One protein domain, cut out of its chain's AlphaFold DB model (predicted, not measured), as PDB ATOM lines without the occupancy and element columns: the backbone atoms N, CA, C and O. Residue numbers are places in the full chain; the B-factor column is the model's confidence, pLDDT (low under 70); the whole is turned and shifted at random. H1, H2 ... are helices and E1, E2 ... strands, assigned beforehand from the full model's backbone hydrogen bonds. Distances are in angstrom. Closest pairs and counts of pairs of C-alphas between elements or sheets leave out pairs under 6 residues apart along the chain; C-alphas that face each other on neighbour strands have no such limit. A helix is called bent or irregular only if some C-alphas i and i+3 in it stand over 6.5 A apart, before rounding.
ATOM      1  N   PHE A   2     -74.671 -69.377 -88.598       53.41
ATOM      2  CA  PHE A   2     -74.600 -67.940 -88.318       53.41
ATOM      3  C   PHE A   2     -73.132 -67.570 -88.147       53.41
ATOM      4  O   PHE A   2     -72.472 -68.123 -87.271       53.41
ATOM      5  N   ASP A   3     -72.625 -66.695 -89.010       74.12
ATOM      6  CA  ASP A   3     -71.282 -66.162 -88.849       74.12
ATOM      7  C   ASP A   3     -71.278 -65.233 -87.626       74.12
ATOM      8  O   ASP A   3     -71.890 -64.155 -87.623       74.12
ATOM      9  N   LEU A   4     -70.698 -65.736 -86.538       90.25
ATOM     10  CA  LEU A   4     -70.599 -65.038 -85.259       90.25
ATOM     11  C   LEU A   4     -69.344 -64.168 -85.194       90.25
ATOM     12  O   LEU A   4     -69.204 -63.426 -84.225       90.25
ATOM     13  N   GLU A   5     -68.439 -64.270 -86.169       94.62
ATOM     14  CA  GLU A   5     -67.211 -63.487 -86.217       94.62
ATOM     15  C   GLU A   5     -67.521 -62.069 -86.706       94.62
ATOM     16  O   GLU A   5     -68.222 -61.860 -87.693       94.62
ATOM     17  N   ILE A   6     -67.036 -61.071 -85.973       95.19
ATOM     18  CA  ILE A   6     -67.293 -59.654 -86.244       95.19
ATOM     19  C   ILE A   6     -66.043 -58.983 -86.806       95.19
ATOM     20  O   ILE A   6     -66.133 -58.210 -87.762       95.19
ATOM     21  N   ALA A   7     -64.882 -59.286 -86.228       96.62
ATOM     22  CA  ALA A   7     -63.608 -58.704 -86.617       96.62
ATOM     23  C   ALA A   7     -62.440 -59.645 -86.302       96.62
ATOM     24  O   ALA A   7     -62.494 -60.408 -85.336       96.62
ATOM     25  N   ARG A   8     -61.367 -59.529 -87.082       97.12
ATOM     26  CA  ARG A   8     -60.033 -60.021 -86.724       97.12
ATOM     27  C   ARG A   8     -59.199 -58.858 -86.217       97.12
ATOM     28  O   ARG A   8     -59.259 -57.768 -86.783       97.12
ATOM     29  N   ILE A   9     -58.449 -59.088 -85.153       97.12
ATOM     30  CA  ILE A   9     -57.656 -58.074 -84.469       97.12
ATOM     31  C   ILE A   9     -56.231 -58.595 -84.357       97.12
ATOM     32  O   ILE A   9     -56.019 -59.699 -83.865       97.12
ATOM     33  N   LEU A  10     -55.267 -57.800 -84.802       96.94
ATOM     34  CA  LEU A  10     -53.851 -58.074 -84.605       96.94
ATOM     35  C   LEU A  10     -53.361 -57.283 -83.394       96.94
ATOM     36  O   LEU A  10     -53.588 -56.073 -83.311       96.94
ATOM     37  N   PHE A  11     -52.669 -57.945 -82.473       95.00
ATOM     38  CA  PHE A  11     -52.167 -57.347 -81.242       95.00
ATOM     39  C   PHE A  11     -50.639 -57.263 -81.221       95.00
ATOM     40  O   PHE A  11     -49.934 -58.098 -81.772       95.00
ATOM     41  N   ASP A  12     -50.126 -56.263 -80.511       93.38
ATOM     42  CA  ASP A  12     -48.761 -56.230 -79.986       93.38
ATOM     43  C   ASP A  12     -48.863 -56.593 -78.502       93.38
ATOM     44  O   ASP A  12     -49.265 -55.764 -77.679       93.38
ATOM     45  N   ARG A  13     -48.590 -57.858 -78.168       87.31
ATOM     46  CA  ARG A  13     -48.776 -58.385 -76.806       87.31
ATOM     47  C   ARG A  13     -47.777 -57.812 -75.812       87.31
ATOM     48  O   ARG A  13     -48.131 -57.603 -74.653       87.31
ATOM     49  N   GLU A  14     -46.562 -57.514 -76.266       89.12
ATOM     50  CA  GLU A  14     -45.531 -56.898 -75.431       89.12
ATOM     51  C   GLU A  14     -45.946 -55.491 -75.004       89.12
ATOM     52  O   GLU A  14     -45.851 -55.138 -73.828       89.12
ATOM     53  N   ARG A  15     -46.455 -54.691 -75.949       91.38
ATOM     54  CA  ARG A  15     -46.887 -53.310 -75.685       91.38
ATOM     55  C   ARG A  15     -48.358 -53.186 -75.298       91.38
ATOM     56  O   ARG A  15     -48.807 -52.067 -75.061       91.38
ATOM     57  N   LYS A  16     -49.097 -54.298 -75.251       88.75
ATOM     58  CA  LYS A  16     -50.541 -54.364 -74.986       88.75
ATOM     59  C   LYS A  16     -51.327 -53.330 -75.794       88.75
ATOM     60  O   LYS A  16     -51.979 -52.455 -75.233       88.75
ATOM     61  N   ARG A  17     -51.265 -53.417 -77.123       91.31
ATOM     62  CA  ARG A  17     -52.026 -52.533 -78.024       91.31
ATOM     63  C   ARG A  17     -52.544 -53.275 -79.246       91.31
ATOM     64  O   ARG A  17     -52.017 -54.322 -79.613       91.31
ATOM     65  N   ILE A  18     -53.542 -52.691 -79.897       93.31
ATOM     66  CA  ILE A  18     -54.029 -53.146 -81.198       93.31
ATOM     67  C   ILE A  18     -53.119 -52.579 -82.294       93.31
ATOM     68  O   ILE A  18     -52.822 -51.383 -82.303       93.31
ATOM     69  N   LEU A  19     -52.667 -53.443 -83.200       95.19
ATOM     70  CA  LEU A  19     -51.922 -53.077 -84.406       95.19
ATOM     71  C   LEU A  19     -52.860 -52.875 -85.595       95.19
ATOM     72  O   LEU A  19     -52.713 -51.894 -86.321       95.19
ATOM     73  N   ASP A  20     -53.826 -53.778 -85.770       96.81
ATOM     74  CA  ASP A  20     -54.785 -53.716 -86.871       96.81
ATOM     75  C   ASP A  20     -56.145 -54.323 -86.498       96.81
ATOM     76  O   ASP A  20     -56.243 -55.170 -85.609       96.81
ATOM     77  N   VAL A  21     -57.194 -53.879 -87.197       97.12
ATOM     78  CA  VAL A  21     -58.564 -54.385 -87.068       97.12
ATOM     79  C   VAL A  21     -59.164 -54.583 -88.457       97.12
ATOM     80  O   VAL A  21     -59.495 -53.621 -89.149       97.12
ATOM     81  N   THR A  22     -59.400 -55.838 -88.825       97.38
ATOM     82  CA  THR A  22     -60.126 -56.212 -90.042       97.38
ATOM     83  C   THR A  22     -61.576 -56.540 -89.700       97.38
ATOM     84  O   THR A  22     -61.861 -57.548 -89.054       97.38
ATOM     85  N   ILE A  23     -62.515 -55.701 -90.145       96.69
ATOM     86  CA  ILE A  23     -63.954 -55.920 -89.935       96.69
ATOM     87  C   ILE A  23     -64.473 -56.975 -90.918       96.69
ATOM     88  O   ILE A  23     -64.370 -56.799 -92.130       96.69
ATOM     89  N   LEU A  24     -65.072 -58.043 -90.391       94.88
ATOM     90  CA  LEU A  24     -65.671 -59.133 -91.169       94.88
ATOM     91  C   LEU A  24     -67.157 -58.874 -91.447       94.88
ATOM     92  O   LEU A  24     -67.658 -59.179 -92.529       94.88
ATOM     93  N   ARG A  25     -67.864 -58.257 -90.489       91.38
ATOM     94  CA  ARG A  25     -69.295 -57.934 -90.590       91.38
ATOM     95  C   ARG A  25     -69.537 -56.433 -90.528       91.38
ATOM     96  O   ARG A  25     -69.844 -55.864 -89.485       91.38
ATOM     97  N   GLY A  26     -69.397 -55.795 -91.686       88.19
ATOM     98  CA  GLY A  26     -69.417 -54.340 -91.824       88.19
ATOM     99  C   GLY A  26     -70.758 -53.657 -91.552       88.19
ATOM    100  O   GLY A  26     -70.779 -52.439 -91.485       88.19
ATOM    101  N   ASP A  27     -71.869 -54.371 -91.410       90.62
ATOM    102  CA  ASP A  27     -73.193 -53.816 -91.092       90.62
ATOM    103  C   ASP A  27     -73.643 -54.119 -89.654       90.62
ATOM    104  O   ASP A  27     -74.702 -53.655 -89.224       90.62
ATOM    105  N   PHE A  28     -72.835 -54.872 -88.900       94.19
ATOM    106  CA  PHE A  28     -73.181 -55.299 -87.558       94.19
ATOM    107  C   PHE A  28     -73.286 -54.103 -86.607       94.19
ATOM    108  O   PHE A  28     -72.433 -53.209 -86.587       94.19
ATOM    109  N   ARG A  29     -74.358 -54.081 -85.812       95.44
ATOM    110  CA  ARG A  29     -74.678 -52.992 -84.888       95.44
ATOM    111  C   ARG A  29     -74.959 -53.517 -83.496       95.44
ATOM    112  O   ARG A  29     -75.566 -54.577 -83.340       95.44
ATOM    113  N   PHE A  30     -74.588 -52.739 -82.489       96.19
ATOM    114  CA  PHE A  30     -74.845 -53.068 -81.098       96.19
ATOM    115  C   PHE A  30     -75.284 -51.845 -80.292       96.19
ATOM    116  O   PHE A  30     -74.760 -50.742 -80.439       96.19
ATOM    117  N   ARG A  31     -76.266 -52.047 -79.412       95.12
ATOM    118  CA  ARG A  31     -76.595 -51.121 -78.323       95.12
ATOM    119  C   ARG A  31     -77.133 -51.916 -77.146       95.12
ATOM    120  O   ARG A  31     -78.147 -52.604 -77.260       95.12
ATOM    121  N   CYS A  32     -76.496 -51.778 -75.987       92.81
ATOM    122  CA  CYS A  32     -77.013 -52.370 -74.760       92.81
ATOM    123  C   CYS A  32     -78.375 -51.750 -74.407       92.81
ATOM    124  O   CYS A  32     -78.474 -50.549 -74.165       92.81
ATOM    125  N   LYS A  33     -79.423 -52.578 -74.331       92.50
ATOM    126  CA  LYS A  33     -80.777 -52.153 -73.929       92.50
ATOM    127  C   LYS A  33     -80.965 -52.021 -72.415       92.50
ATOM    128  O   LYS A  33     -82.085 -51.795 -71.980       92.50
ATOM    129  N   ARG A  34     -79.918 -52.261 -71.611       91.88
ATOM    130  CA  ARG A  34     -80.012 -52.358 -70.141       91.88
ATOM    131  C   ARG A  34     -81.139 -53.297 -69.674       91.88
ATOM    132  O   ARG A  34     -81.860 -53.020 -68.727       91.88
ATOM    133  N   PRO A 119     -71.793 -58.226 -75.251       94.44
ATOM    134  CA  PRO A 119     -71.993 -59.616 -75.684       94.44
ATOM    135  C   PRO A 119     -70.871 -60.166 -76.570       94.44
ATOM    136  O   PRO A 119     -71.103 -61.108 -77.322       94.44
ATOM    137  N   PHE A 120     -69.689 -59.561 -76.541       95.38
ATOM    138  CA  PHE A 120     -68.554 -60.001 -77.331       95.38
ATOM    139  C   PHE A 120     -67.724 -61.052 -76.591       95.38
ATOM    140  O   PHE A 120     -67.672 -61.092 -75.361       95.38
ATOM    141  N   GLU A 121     -67.048 -61.889 -77.365       93.25
ATOM    142  CA  GLU A 121     -66.063 -62.859 -76.898       93.25
ATOM    143  C   GLU A 121     -64.811 -62.733 -77.762       93.25
ATOM    144  O   GLU A 121     -64.907 -62.475 -78.963       93.25
ATOM    145  N   LEU A 122     -63.635 -62.917 -77.165       94.06
ATOM    146  CA  LEU A 122     -62.365 -62.886 -77.883       94.06
ATOM    147  C   LEU A 122     -61.733 -64.278 -77.848       94.06
ATOM    148  O   LEU A 122     -61.443 -64.803 -76.773       94.06
ATOM    149  N   LEU A 123     -61.504 -64.856 -79.023       92.94
ATOM    150  CA  LEU A 123     -60.637 -66.021 -79.183       92.94
ATOM    151  C   LEU A 123     -59.245 -65.528 -79.562       92.94
ATOM    152  O   LEU A 123     -59.149 -64.711 -80.469       92.94
ATOM    153  N   ILE A 124     -58.195 -65.994 -78.888       90.94
ATOM    154  CA  ILE A 124     -56.809 -65.567 -79.141       90.94
ATOM    155  C   ILE A 124     -56.005 -66.754 -79.664       90.94
ATOM    156  O   ILE A 124     -55.995 -67.815 -79.036       90.94
ATOM    157  N   GLU A 125     -55.283 -66.545 -80.761       89.25
ATOM    158  CA  GLU A 125     -54.325 -67.485 -81.337       89.25
ATOM    159  C   GLU A 125     -53.035 -66.733 -81.703       89.25
ATOM    160  O   GLU A 125     -52.983 -65.950 -82.649       89.25
ATOM    161  N   GLY A 126     -51.978 -66.929 -80.908       89.50
ATOM    162  CA  GLY A 126     -50.735 -66.166 -81.059       89.50
ATOM    163  C   GLY A 126     -50.935 -64.674 -80.775       89.50
ATOM    164  O   GLY A 126     -51.291 -64.311 -79.648       89.50
ATOM    165  N   ASP A 127     -50.682 -63.847 -81.792       93.25
ATOM    166  CA  ASP A 127     -50.882 -62.389 -81.793       93.25
ATOM    167  C   ASP A 127     -52.195 -61.970 -82.479       93.25
ATOM    168  O   ASP A 127     -52.537 -60.787 -82.502       93.25
ATOM    169  N   GLU A 128     -52.956 -62.924 -83.022       94.69
ATOM    170  CA  GLU A 128     -54.259 -62.676 -83.628       94.69
ATOM    171  C   GLU A 128     -55.388 -62.972 -82.638       94.69
ATOM    172  O   GLU A 128     -55.317 -63.887 -81.812       94.69
ATOM    173  N   GLY A 129     -56.471 -62.205 -82.736       95.00
ATOM    174  CA  GLY A 129     -57.714 -62.504 -82.050       95.00
ATOM    175  C   GLY A 129     -58.938 -62.352 -82.936       95.00
ATOM    176  O   GLY A 129     -59.032 -61.443 -83.761       95.00
ATOM    177  N   ILE A 130     -59.901 -63.245 -82.744       96.31
ATOM    178  CA  ILE A 130     -61.189 -63.240 -83.431       96.31
ATOM    179  C   ILE A 130     -62.239 -62.741 -82.447       96.31
ATOM    180  O   ILE A 130     -62.551 -63.407 -81.453       96.31
ATOM    181  N   LEU A 131     -62.789 -61.562 -82.734       96.31
ATOM    182  CA  LEU A 131     -63.909 -60.999 -81.999       96.31
ATOM    183  C   LEU A 131     -65.197 -61.663 -82.480       96.31
ATOM    184  O   LEU A 131     -65.563 -61.549 -83.651       96.31
ATOM    185  N   ARG A 132     -65.897 -62.332 -81.570       95.56
ATOM    186  CA  ARG A 132     -67.170 -63.011 -81.819       95.56
ATOM    187  C   ARG A 132     -68.293 -62.384 -81.012       95.56
ATOM    188  O   ARG A 132     -68.044 -61.639 -80.067       95.56
ATOM    189  N   VAL A 133     -69.533 -62.701 -81.373       94.50
ATOM    190  CA  VAL A 133     -70.725 -62.291 -80.625       94.50
ATOM    191  C   VAL A 133     -71.491 -63.484 -80.054       94.50
ATOM    192  O   VAL A 133     -71.696 -64.494 -80.728       94.50
ATOM    193  N   ILE A 134     -71.991 -63.323 -78.831       90.81
ATOM    194  CA  ILE A 134     -72.963 -64.210 -78.197       90.81
ATOM    195  C   ILE A 134     -74.364 -63.856 -78.735       90.81
ATOM    196  O   ILE A 134     -74.896 -62.795 -78.394       90.81
ATOM    197  N   PRO A 135     -75.014 -64.722 -79.536       89.44
ATOM    198  CA  PRO A 135     -76.197 -64.356 -80.322       89.44
ATOM    199  C   PRO A 135     -77.479 -64.134 -79.503       89.44
ATOM    200  O   PRO A 135     -78.481 -63.696 -80.059       89.44
ATOM    201  N   CYS A 136     -77.484 -64.423 -78.198       88.12
ATOM    202  CA  CYS A 136     -78.678 -64.295 -77.358       88.12
ATOM    203  C   CYS A 136     -78.952 -62.864 -76.868       88.12
ATOM    204  O   CYS A 136     -79.992 -62.614 -76.267       88.12
ATOM    205  N   CYS A 137     -78.047 -61.908 -77.085       92.31
ATOM    206  CA  CYS A 137     -78.243 -60.564 -76.556       92.31
ATOM    207  C   CYS A 137     -79.381 -59.812 -77.278       92.31
ATOM    208  O   CYS A 137     -79.399 -59.671 -78.496       92.31
ATOM    209  N   ASN A 138     -80.289 -59.202 -76.510       91.62
ATOM    210  CA  ASN A 138     -81.377 -58.375 -77.056       91.62
ATOM    211  C   ASN A 138     -80.902 -57.046 -77.686       91.62
ATOM    212  O   ASN A 138     -81.711 -56.296 -78.228       91.62
ATOM    213  N   GLY A 139     -79.616 -56.710 -77.540       92.81
ATOM    214  CA  GLY A 139     -79.000 -55.486 -78.058       92.81
ATOM    215  C   GLY A 139     -78.369 -55.623 -79.444       92.81
ATOM    216  O   GLY A 139     -77.801 -54.649 -79.944       92.81
ATOM    217  N   LEU A 140     -78.413 -56.817 -80.041       93.19
ATOM    218  CA  LEU A 140     -77.768 -57.095 -81.323       93.19
ATOM    219  C   LEU A 140     -78.602 -56.596 -82.502       93.19
ATOM    220  O   LEU A 140     -79.827 -56.693 -82.493       93.19
ATOM    221  N   SER A 141     -77.917 -56.103 -83.535       88.31
ATOM    222  CA  SER A 141     -78.481 -55.720 -84.836       88.31
ATOM    223  C   SER A 141     -79.664 -54.746 -84.760       88.31
ATOM    224  O   SER A 141     -80.523 -54.722 -85.639       88.31
ATOM    225  N   LEU A 142     -79.712 -53.915 -83.717       89.75
ATOM    226  CA  LEU A 142     -80.710 -52.858 -83.599       89.75
ATOM    227  C   LEU A 142     -80.409 -51.750 -84.611       89.75
ATOM    228  O   LEU A 142     -79.264 -51.318 -84.741       89.75
ATOM    229  N   SER A 143     -81.444 -51.217 -85.263       89.75
ATOM    230  CA  SER A 143     -81.311 -50.054 -86.157       89.75
ATOM    231  C   SER A 143     -80.770 -48.818 -85.431       89.75
ATOM    232  O   SER A 143     -80.042 -48.017 -86.009       89.75
ATOM    233  N   THR A 144     -81.076 -48.696 -84.139       92.81
ATOM    234  CA  THR A 144     -80.537 -47.666 -83.246       92.81
ATOM    235  C   THR A 144     -79.134 -47.999 -82.726       92.81
ATOM    236  O   THR A 144     -78.498 -47.161 -82.094       92.81
ATOM    237  N   GLY A 145     -78.626 -49.207 -82.974       94.19
ATOM    238  CA  GLY A 145     -77.300 -49.640 -82.551       94.19
ATOM    239  C   GLY A 145     -76.175 -48.844 -83.204       94.19
ATOM    240  O   GLY A 145     -76.286 -48.420 -84.358       94.19
ATOM    241  N   GLU A 146     -75.081 -48.659 -82.468       96.25
ATOM    242  CA  GLU A 146     -73.841 -48.154 -83.050       96.25
ATOM    243  C   GLU A 146     -73.213 -49.246 -83.916       96.25
ATOM    244  O   GLU A 146     -73.331 -50.435 -83.618       96.25
ATOM    245  N   LYS A 147     -72.590 -48.845 -85.022       96.62
ATOM    246  CA  LYS A 147     -71.873 -49.758 -85.907       96.62
ATOM    247  C   LYS A 147     -70.651 -50.308 -85.173       96.62
ATOM    248  O   LYS A 147     -69.869 -49.532 -84.639       96.62
ATOM    249  N   VAL A 148     -70.471 -51.625 -85.174       96.00
ATOM    250  CA  VAL A 148     -69.289 -52.260 -84.574       96.00
ATOM    251  C   VAL A 148     -68.160 -52.244 -85.596       96.00
ATOM    252  O   VAL A 148     -67.912 -53.214 -86.309       96.00
ATOM    253  N   ASP A 149     -67.530 -51.085 -85.721       95.69
ATOM    254  CA  ASP A 149     -66.341 -50.871 -86.532       95.69
ATOM    255  C   ASP A 149     -65.098 -50.693 -85.646       95.69
ATOM    256  O   ASP A 149     -65.130 -50.910 -84.432       95.69
ATOM    257  N   ARG A 150     -63.971 -50.320 -86.261       95.44
ATOM    258  CA  ARG A 150     -62.714 -50.103 -85.544       95.44
ATOM    259  C   ARG A 150     -62.860 -49.077 -84.418       95.44
ATOM    260  O   ARG A 150     -62.338 -49.318 -83.335       95.44
ATOM    261  N   ARG A 151     -63.583 -47.976 -84.654       95.81
ATOM    262  CA  ARG A 151     -63.777 -46.931 -83.642       95.81
ATOM    263  C   ARG A 151     -64.541 -47.492 -82.450       95.81
ATOM    264  O   ARG A 151     -64.106 -47.312 -81.322       95.81
ATOM    265  N   PHE A 152     -65.624 -48.230 -82.697       96.75
ATOM    266  CA  PHE A 152     -66.381 -48.870 -81.621       96.75
ATOM    267  C   PHE A 152     -65.500 -49.806 -80.778       96.75
ATOM    268  O   PHE A 152     -65.580 -49.804 -79.551       96.75
ATOM    269  N   ILE A 153     -64.653 -50.607 -81.430       96.06
ATOM    270  CA  ILE A 153     -63.738 -51.528 -80.746       96.06
ATOM    271  C   ILE A 153     -62.733 -50.752 -79.887       96.06
ATOM    272  O   ILE A 153     -62.541 -51.096 -78.723       96.06
ATOM    273  N   GLU A 154     -62.121 -49.704 -80.436       94.44
ATOM    274  CA  GLU A 154     -61.133 -48.885 -79.729       94.44
ATOM    275  C   GLU A 154     -61.745 -48.104 -78.552       94.44
ATOM    276  O   GLU A 154     -61.132 -48.031 -77.491       94.44
ATOM    277  N   GLU A 155     -62.960 -47.573 -78.703       95.00
ATOM    278  CA  GLU A 155     -63.633 -46.776 -77.668       95.00
ATOM    279  C   GLU A 155     -64.253 -47.631 -76.556       95.00
ATOM    280  O   GLU A 155     -64.163 -47.275 -75.382       95.00
ATOM    281  N   HIS A 156     -64.896 -48.752 -76.905       95.31
ATOM    282  CA  HIS A 156     -65.735 -49.498 -75.957       95.31
ATOM    283  C   HIS A 156     -65.135 -50.825 -75.504       95.31
ATOM    284  O   HIS A 156     -65.488 -51.305 -74.425       95.31
ATOM    285  N   LEU A 157     -64.275 -51.450 -76.315       95.81
ATOM    286  CA  LEU A 157     -63.797 -52.816 -76.066       95.81
ATOM    287  C   LEU A 157     -62.299 -52.895 -75.765       95.81
ATOM    288  O   LEU A 157     -61.882 -53.885 -75.171       95.81
ATOM    289  N   LEU A 158     -61.501 -51.890 -76.137       93.81
ATOM    290  CA  LEU A 158     -60.036 -51.940 -76.101       93.81
ATOM    291  C   LEU A 158     -59.485 -52.431 -74.763       93.81
ATOM    292  O   LEU A 158     -58.814 -53.460 -74.733       93.81
ATOM    293  N   ASP A 159     -59.815 -51.752 -73.664       92.50
ATOM    294  CA  ASP A 159     -59.349 -52.138 -72.328       92.50
ATOM    295  C   ASP A 159     -59.675 -53.601 -72.025       92.50
ATOM    296  O   ASP A 159     -58.828 -54.371 -71.576       92.50
ATOM    297  N   SER A 160     -60.912 -54.002 -72.318       93.81
ATOM    298  CA  SER A 160     -61.394 -55.350 -72.055       93.81
ATOM    299  C   SER A 160     -60.688 -56.409 -72.893       93.81
ATOM    300  O   SER A 160     -60.426 -57.507 -72.399       93.81
ATOM    301  N   LEU A 161     -60.358 -56.097 -74.145       94.06
ATOM    302  CA  LEU A 161     -59.596 -56.981 -75.024       94.06
ATOM    303  C   LEU A 161     -58.151 -57.130 -74.536       94.06
ATOM    304  O   LEU A 161     -57.661 -58.250 -74.433       94.06
ATOM    305  N   LEU A 162     -57.499 -56.027 -74.161       91.62
ATOM    306  CA  LEU A 162     -56.116 -56.031 -73.673       91.62
ATOM    307  C   LEU A 162     -55.953 -56.761 -72.333       91.62
ATOM    308  O   LEU A 162     -54.901 -57.337 -72.069       91.62
ATOM    309  N   GLU A 163     -56.992 -56.786 -71.497       90.06
ATOM    310  CA  GLU A 163     -57.025 -57.586 -70.265       90.06
ATOM    311  C   GLU A 163     -57.117 -59.105 -70.509       90.06
ATOM    312  O   GLU A 163     -56.961 -59.890 -69.570       90.06
ATOM    313  N   ASN A 164     -57.388 -59.538 -71.745       83.81
ATOM    314  CA  ASN A 164     -57.377 -60.950 -72.129       83.81
ATOM    315  C   ASN A 164     -56.037 -61.417 -72.730       83.81
ATOM    316  O   ASN A 164     -55.893 -62.619 -72.955       83.81
ATOM    317  N   LEU A 165     -55.078 -60.509 -72.966       83.56
ATOM    318  CA  LEU A 165     -53.740 -60.808 -73.503       83.56
ATOM    319  C   LEU A 165     -52.732 -61.202 -72.418       83.56
ATOM    320  O   LEU A 165     -51.925 -62.119 -72.721       83.56
TER     321      LEU A 165
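Overview. This is residues 2 to 34 and 119 to 165 of the 165 residues of the protein "YkgJ family cysteine cluster protein" of Candidatus Bathyarchaeota archaeon (UniProt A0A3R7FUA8). A strongly twisted antiparallel sheet, E2 E1 E4 E3, curls round one helix, H1, on one face: two layers. The 80 printed residues, class mixed, include hairpins E1-E2 and E3-E4, then H1. The whole is compact, radius of gyration of the C-alphas 12.3 A, spanning 37 by 24 by 19 A.

Along the chain. Find C-alpha 5 at (-67.211, -63.487, -86.217), where E1, residues 5 to 12, begins its 20.8 A. E2 is residues 17 to 23, E3 120 to 125, E4 128 to 133. H1, residues 150 to 162, ends at C-alpha 162, (-56.116, -56.031, -73.673).

Arrangement. Between E1 and E4, find N 9 and O 129 within hydrogen-bond range, 2.8 A. H1 is on the sheet; its closest C-alphas with E2 are Arg 150 and Val 21, 6.2 A. H1 is irregular, C-alphas 156 and 159 being 7.8 A apart; 6 of 9 O i to N i+4 pairs are within range.

Size, cuts and confidence. Across the cut, residues 35 to 118, C-alphas 34 and 119 are 12.2 A apart. E4 to H1 is a long link. Residue 2 has pLDDT under 70.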